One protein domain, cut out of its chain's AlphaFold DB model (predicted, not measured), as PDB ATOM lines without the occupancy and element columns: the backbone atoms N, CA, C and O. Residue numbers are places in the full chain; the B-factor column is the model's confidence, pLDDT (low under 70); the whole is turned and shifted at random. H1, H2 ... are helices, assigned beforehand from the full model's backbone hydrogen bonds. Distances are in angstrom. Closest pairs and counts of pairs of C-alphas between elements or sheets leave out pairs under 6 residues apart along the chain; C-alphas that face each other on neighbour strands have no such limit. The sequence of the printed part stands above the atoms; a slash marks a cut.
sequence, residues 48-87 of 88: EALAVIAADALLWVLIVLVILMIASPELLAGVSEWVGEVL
ATOM      1  N   GLU A  48     -55.362-158.127  12.011       91.25
ATOM      2  CA  GLU A  48     -55.139-156.985  12.904       91.25
ATOM      3  C   GLU A  48     -54.125-156.014  12.296       91.25
ATOM      4  O   GLU A  48     -54.374-154.813  12.221       91.25
ATOM      5  N   ALA A  49     -53.012-156.542  11.778       88.88
ATOM      6  CA  ALA A  49     -52.008-155.728  11.098       88.88
ATOM      7  C   ALA A  49     -52.588-155.047   9.848       88.88
ATOM      8  O   ALA A  49     -52.315-153.874   9.604       88.88
ATOM      9  N   LEU A  50     -53.430-155.755   9.089       89.81
ATOM     10  CA  LEU A  50     -54.115-155.175   7.936       89.81
ATOM     11  C   LEU A  50     -55.062-154.041   8.351       89.81
ATOM     12  O   LEU A  50     -55.068-152.999   7.703       89.81
ATOM     13  N   ALA A  51     -55.832-154.223   9.426       92.19
ATOM     14  CA  ALA A  51     -56.755-153.206   9.922       92.19
ATOM     15  C   ALA A  51     -56.021-151.935  10.368       92.19
ATOM     16  O   ALA A  51     -56.467-150.835  10.054       92.19
ATOM     17  N   VAL A  52     -54.872-152.077  11.039       93.56
ATOM     18  CA  VAL A  52     -54.035-150.935  11.442       93.56
ATOM     19  C   VAL A  52     -53.504-150.187  10.220       93.56
ATOM     20  O   VAL A  52     -53.633-148.969  10.156       93.56
ATOM     21  N   ILE A  53     -52.965-150.904   9.229       93.81
ATOM     22  CA  ILE A  53     -52.453-150.289   7.993       93.81
ATOM     23  C   ILE A  53     -53.585-149.599   7.219       93.81
ATOM     24  O   ILE A  53     -53.405-148.495   6.713       93.81
ATOM     25  N   ALA A  54     -54.761-150.223   7.144       94.38
ATOM     26  CA  ALA A  54     -55.920-149.645   6.473       94.38
ATOM     27  C   ALA A  54     -56.422-148.379   7.184       94.38
ATOM     28  O   ALA A  54     -56.740-147.392   6.521       94.38
ATOM     29  N   ALA A  55     -56.465-148.389   8.517       95.38
ATOM     30  CA  ALA A  55     -56.856-147.229   9.308       95.38
ATOM     31  C   ALA A  55     -55.850-146.076   9.173       95.38
ATOM     32  O   ALA A  55     -56.261-144.928   9.020       95.38
ATOM     33  N   ASP A  56     -54.549-146.377   9.175       96.00
ATOM     34  CA  ASP A  56     -53.494-145.382   8.962       96.00
ATOM     35  C   ASP A  56     -53.588-144.763   7.561       96.00
ATOM     36  O   ASP A  56     -53.624-143.541   7.416       96.00
ATOM     37  N   ALA A  57     -53.755-145.588   6.524       95.69
ATOM     38  CA  ALA A  57     -53.960-145.103   5.163       95.69
ATOM     39  C   ALA A  57     -55.209-144.207   5.050       95.69
ATOM     40  O   ALA A  57     -55.153-143.143   4.432       95.69
ATOM     41  N   LEU A  58     -56.321-144.600   5.680       96.81
ATOM     42  CA  LEU A  58     -57.550-143.803   5.713       96.81
ATOM     43  C   LEU A  58     -57.329-142.455   6.414       96.81
ATOM     44  O   LEU A  58     -57.791-141.423   5.926       96.81
ATOM     45  N   LEU A  59     -56.598-142.449   7.529       96.88
ATOM     46  CA  LEU A  59     -56.258-141.228   8.252       96.88
ATOM     47  C   LEU A  59     -55.447-140.268   7.373       96.88
ATOM     48  O   LEU A  59     -55.779-139.084   7.302       96.88
ATOM     49  N   TRP A  60     -54.434-140.765   6.660       96.88
ATOM     50  CA  TRP A  60     -53.641-139.943   5.743       96.88
ATOM     51  C   TRP A  60     -54.478-139.344   4.617       96.88
ATOM     52  O   TRP A  60     -54.337-138.156   4.319       96.88
ATOM     53  N   VAL A  61     -55.388-140.124   4.029       94.69
ATOM     54  CA  VAL A  61     -56.315-139.624   3.002       94.69
ATOM     55  C   VAL A  61     -57.180-138.490   3.554       94.69
ATOM     56  O   VAL A  61     -57.318-137.456   2.901       94.69
ATOM     57  N   LEU A  62     -57.713-138.638   4.770       95.06
ATOM     58  CA  LEU A  62     -58.510-137.595   5.417       95.06
ATOM     59  C   LEU A  62     -57.691-136.332   5.699       95.06
ATOM     60  O   LEU A  62     -58.176-135.229   5.456       95.06
ATOM     61  N   ILE A  63     -56.449-136.471   6.165       95.19
ATOM     62  CA  ILE A  63     -55.557-135.327   6.406       95.19
ATOM     63  C   ILE A  63     -55.311-134.563   5.104       95.19
ATOM     64  O   ILE A  63     -55.460-133.342   5.075       95.19
ATOM     65  N   VAL A  64     -54.980-135.266   4.019       91.88
ATOM     66  CA  VAL A  64     -54.765-134.639   2.706       91.88
ATOM     67  C   VAL A  64     -56.035-133.944   2.219       91.88
ATOM     68  O   VAL A  64     -55.957-132.812   1.747       91.88
ATOM     69  N   LEU A  65     -57.203-134.573   2.382       89.06
ATOM     70  CA  LEU A  65     -58.491-133.981   2.018       89.06
ATOM     71  C   LEU A  65     -58.754-132.675   2.784       89.06
ATOM     72  O   LEU A  65     -59.141-131.674   2.184       89.06
ATOM     73  N   VAL A  66     -58.508-132.664   4.097       91.81
ATOM     74  CA  VAL A  66     -58.678-131.471   4.942       91.81
ATOM     75  C   VAL A  66     -57.691-130.374   4.550       91.81
ATOM     76  O   VAL A  66     -58.077-129.213   4.433       91.81
ATOM     77  N   ILE A  67     -56.429-130.724   4.296       90.56
ATOM     78  CA  ILE A  67     -55.432-129.761   3.813       90.56
ATOM     79  C   ILE A  67     -55.882-129.172   2.476       90.56
ATOM     80  O   ILE A  67     -55.806-127.959   2.302       90.56
ATOM     81  N   LEU A  68     -56.399-129.991   1.559       86.56
ATOM     82  CA  LEU A  68     -56.896-129.532   0.264       86.56
ATOM     83  C   LEU A  68     -58.113-128.603   0.415       86.56
ATOM     84  O   LEU A  68     -58.172-127.577  -0.258       86.56
ATOM     85  N   MET A  69     -59.025-128.904   1.350       82.00
ATOM     86  CA  MET A  69     -60.161-128.036   1.707       82.00
ATOM     87  C   MET A  69     -59.720-126.648   2.155       82.00
ATOM     88  O   MET A  69     -60.343-125.657   1.780       82.00
ATOM     89  N   ILE A  70     -58.650-126.578   2.943       83.88
ATOM     90  CA  ILE A  70     -58.151-125.315   3.492       83.88
ATOM     91  C   ILE A  70     -57.285-124.572   2.468       83.88
ATOM     92  O   ILE A  70     -57.398-123.356   2.330       83.88
ATOM     93  N   ALA A  71     -56.407-125.282   1.762       81.00
ATOM     94  CA  ALA A  71     -55.394-124.681   0.900       81.00
ATOM     95  C   ALA A  71     -55.917-124.313  -0.493       81.00
ATOM     96  O   ALA A  71     -55.386-123.399  -1.124       81.00
ATOM     97  N   SER A  72     -56.907-125.036  -1.022       75.94
ATOM     98  CA  SER A  72     -57.398-124.846  -2.394       75.94
ATOM     99  C   SER A  72     -58.832-125.370  -2.547       75.94
ATOM    100  O   SER A  72     -59.048-126.400  -3.193       75.94
ATOM    101  N   PRO A  73     -59.835-124.661  -1.999       69.06
ATOM    102  CA  PRO A  73     -61.236-125.080  -2.097       69.06
ATOM    103  C   PRO A  73     -61.732-125.184  -3.550       69.06
ATOM    104  O   PRO A  73     -62.609-125.995  -3.841       69.06
ATOM    105  N   GLU A  74     -61.131-124.438  -4.485       71.50
ATOM    106  CA  GLU A  74     -61.474-124.498  -5.913       71.50
ATOM    107  C   GLU A  74     -61.091-125.832  -6.577       71.50
ATOM    108  O   GLU A  74     -61.793-126.299  -7.472       71.50
ATOM    109  N   LEU A  75     -60.038-126.511  -6.100       66.25
ATOM    110  CA  LEU A  75     -59.668-127.838  -6.609       66.25
ATOM    111  C   LEU A  75     -60.683-128.908  -6.196       66.25
ATOM    112  O   LEU A  75     -60.951-129.830  -6.962       66.25
ATOM    113  N   LEU A  76     -61.287-128.780  -5.013       64.88
ATOM    114  CA  LEU A  76     -62.344-129.692  -4.575       64.88
ATOM    115  C   LEU A  76     -63.650-129.477  -5.328       64.88
ATOM    116  O   LEU A  76     -64.336-130.457  -5.605       64.88
ATOM    117  N   ALA A  77     -63.969-128.231  -5.689       67.81
ATOM    118  CA  ALA A  77     -65.108-127.938  -6.550       67.81
ATOM    119  C   ALA A  77     -64.955-128.645  -7.909       67.81
ATOM    120  O   ALA A  77     -65.853-129.389  -8.303       67.81
ATOM    121  N   GLY A  78     -63.780-128.540  -8.544       72.81
ATOM    122  CA  GLY A  78     -63.495-129.231  -9.808       72.81
ATOM    123  C   GLY A  78     -63.521-130.762  -9.702       72.81
ATOM    124  O   GLY A  78     -64.039-131.434 -10.591       72.81
ATOM    125  N   VAL A  79     -63.030-131.336  -8.596       72.25
ATOM    126  CA  VAL A  79     -63.140-132.788  -8.347       72.25
ATOM    127  C   VAL A  79     -64.597-133.202  -8.119       72.25
ATOM    128  O   VAL A  79     -65.012-134.242  -8.621       72.25
ATOM    129  N   SER A  80     -65.391-132.406  -7.397       70.25
ATOM    130  CA  SER A  80     -66.808-132.706  -7.152       70.25
ATOM    131  C   SER A  80     -67.657-132.645  -8.425       70.25
ATOM    132  O   SER A  80     -68.533-133.486  -8.606       70.25
ATOM    133  N   GLU A  81     -67.355-131.705  -9.323       74.44
ATOM    134  CA  GLU A  81     -68.014-131.564 -10.621       74.44
ATOM    135  C   GLU A  81     -67.687-132.756 -11.527       74.44
ATOM    136  O   GLU A  81     -68.593-133.396 -12.056       74.44
ATOM    137  N   TRP A  82     -66.412-133.155 -11.590       75.38
ATOM    138  CA  TRP A  82     -65.991-134.346 -12.329       75.38
ATOM    139  C   TRP A  82     -66.605-135.641 -11.773       75.38
ATOM    140  O   TRP A  82     -67.049-136.498 -12.534       75.38
ATOM    141  N   VAL A  83     -66.682-135.795 -10.446       76.88
ATOM    142  CA  VAL A  83     -67.313-136.971  -9.820       76.88
ATOM    143  C   VAL A  83     -68.817-137.017 -10.107       76.88
ATOM    144  O   VAL A  83     -69.334-138.101 -10.374       76.88
ATOM    145  N   GLY A  84     -69.504-135.871 -10.099       74.50
ATOM    146  CA  GLY A  84     -70.920-135.780 -10.470       74.50
ATOM    147  C   GLY A  84     -71.190-136.062 -11.953       74.50
ATOM    148  O   GLY A  84     -72.273-136.517 -12.299       74.50
ATOM    149  N   GLU A  85     -70.209-135.838 -12.827       72.81
ATOM    150  CA  GLU A  85     -70.311-136.166 -14.254       72.81
ATOM    151  C   GLU A  85     -70.040-137.658 -14.536       72.81
ATOM    152  O   GLU A  85     -70.597-138.236 -15.470       72.81
ATOM    153  N   VAL A  86     -69.209-138.309 -13.712       76.25
ATOM    154  CA  VAL A  86     -68.817-139.723 -13.874       76.25
ATOM    155  C   VAL A  86     -69.776-140.697 -13.172       76.25
ATOM    156  O   VAL A  86     -69.922-141.834 -13.629       76.25
ATOM    157  N   LEU A  87     -70.445-140.284 -12.091       59.91
ATOM    158  CA  LEU A  87     -71.508-141.054 -11.431       59.91
ATOM    159  C   LEU A  87     -72.878-140.378 -11.668       59.91
ATOM    160  O   LEU A  87     -73.202-139.451 -10.925       59.91
TER     161      LEU A  87
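What this domain is: This is residues 48 to 87 of the 88 residues of an uncharacterized protein of Zoogloea sp. G-4-1-14 (UniProt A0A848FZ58). Two helices meet at their ends in an open V: a long one, H1, and a shorter one, H2, which turns off at the far end of H1 and folds partly back. Away from that corner both arms stick out freely, H1 with residues 48 to 64 and H2 with residues 78 to 86, and the whole lies flat. The printed part has 40 residues, with two named helices in the order H1, H2 and no named strand, and its class is all helix. It is only just extended, close to loose, with a radius of gyration of the C-alphas of 13.5 A, and the C-alphas span 37 by 26 by 6 A.

How they stand to each other: The longest helix is H1, residues 48 to 71. After a tight link of one residue, Ser 72, comes H2, residues 73 to 86. The two only just touch, with 3 pairs of C-alphas within 8 A, and they touch only at the corner by their link. H1 takes part in this with residues 68 to 69 alone, and H2 with residues 75 to 76 alone. Their closest C-alphas are those of Met 69 and Leu 76, 6.9 A apart. The lines of H1 and H2 stand at a steep tilt of 63 degrees, and the helices run opposite ways. Their centres are 19.9 A apart. In both H1 and H2 every O i to N i+4 pair is within hydrogen-bond range.

Where its parts are: H1 has 24 residues and measures 34.5 A from C-alpha 48 at (-55.139, -156.985, 12.904) to C-alpha 71 at (-55.394, -124.681, 0.900). H2 has 14 residues and measures 20.3 A from its first to its last C-alpha, ending at C-alpha 86 at (-68.817, -139.723, -13.874).

The domain as a whole: The two C-alphas farthest apart are those of Glu 48 and Glu 74, at 38.1 A. The printed part has no cut. The model's mean pLDDT over the printed part is 83.6, with 92 for H1 and 72 for H2; residue 73, residues 75 to 77 and residue 87 are under 70.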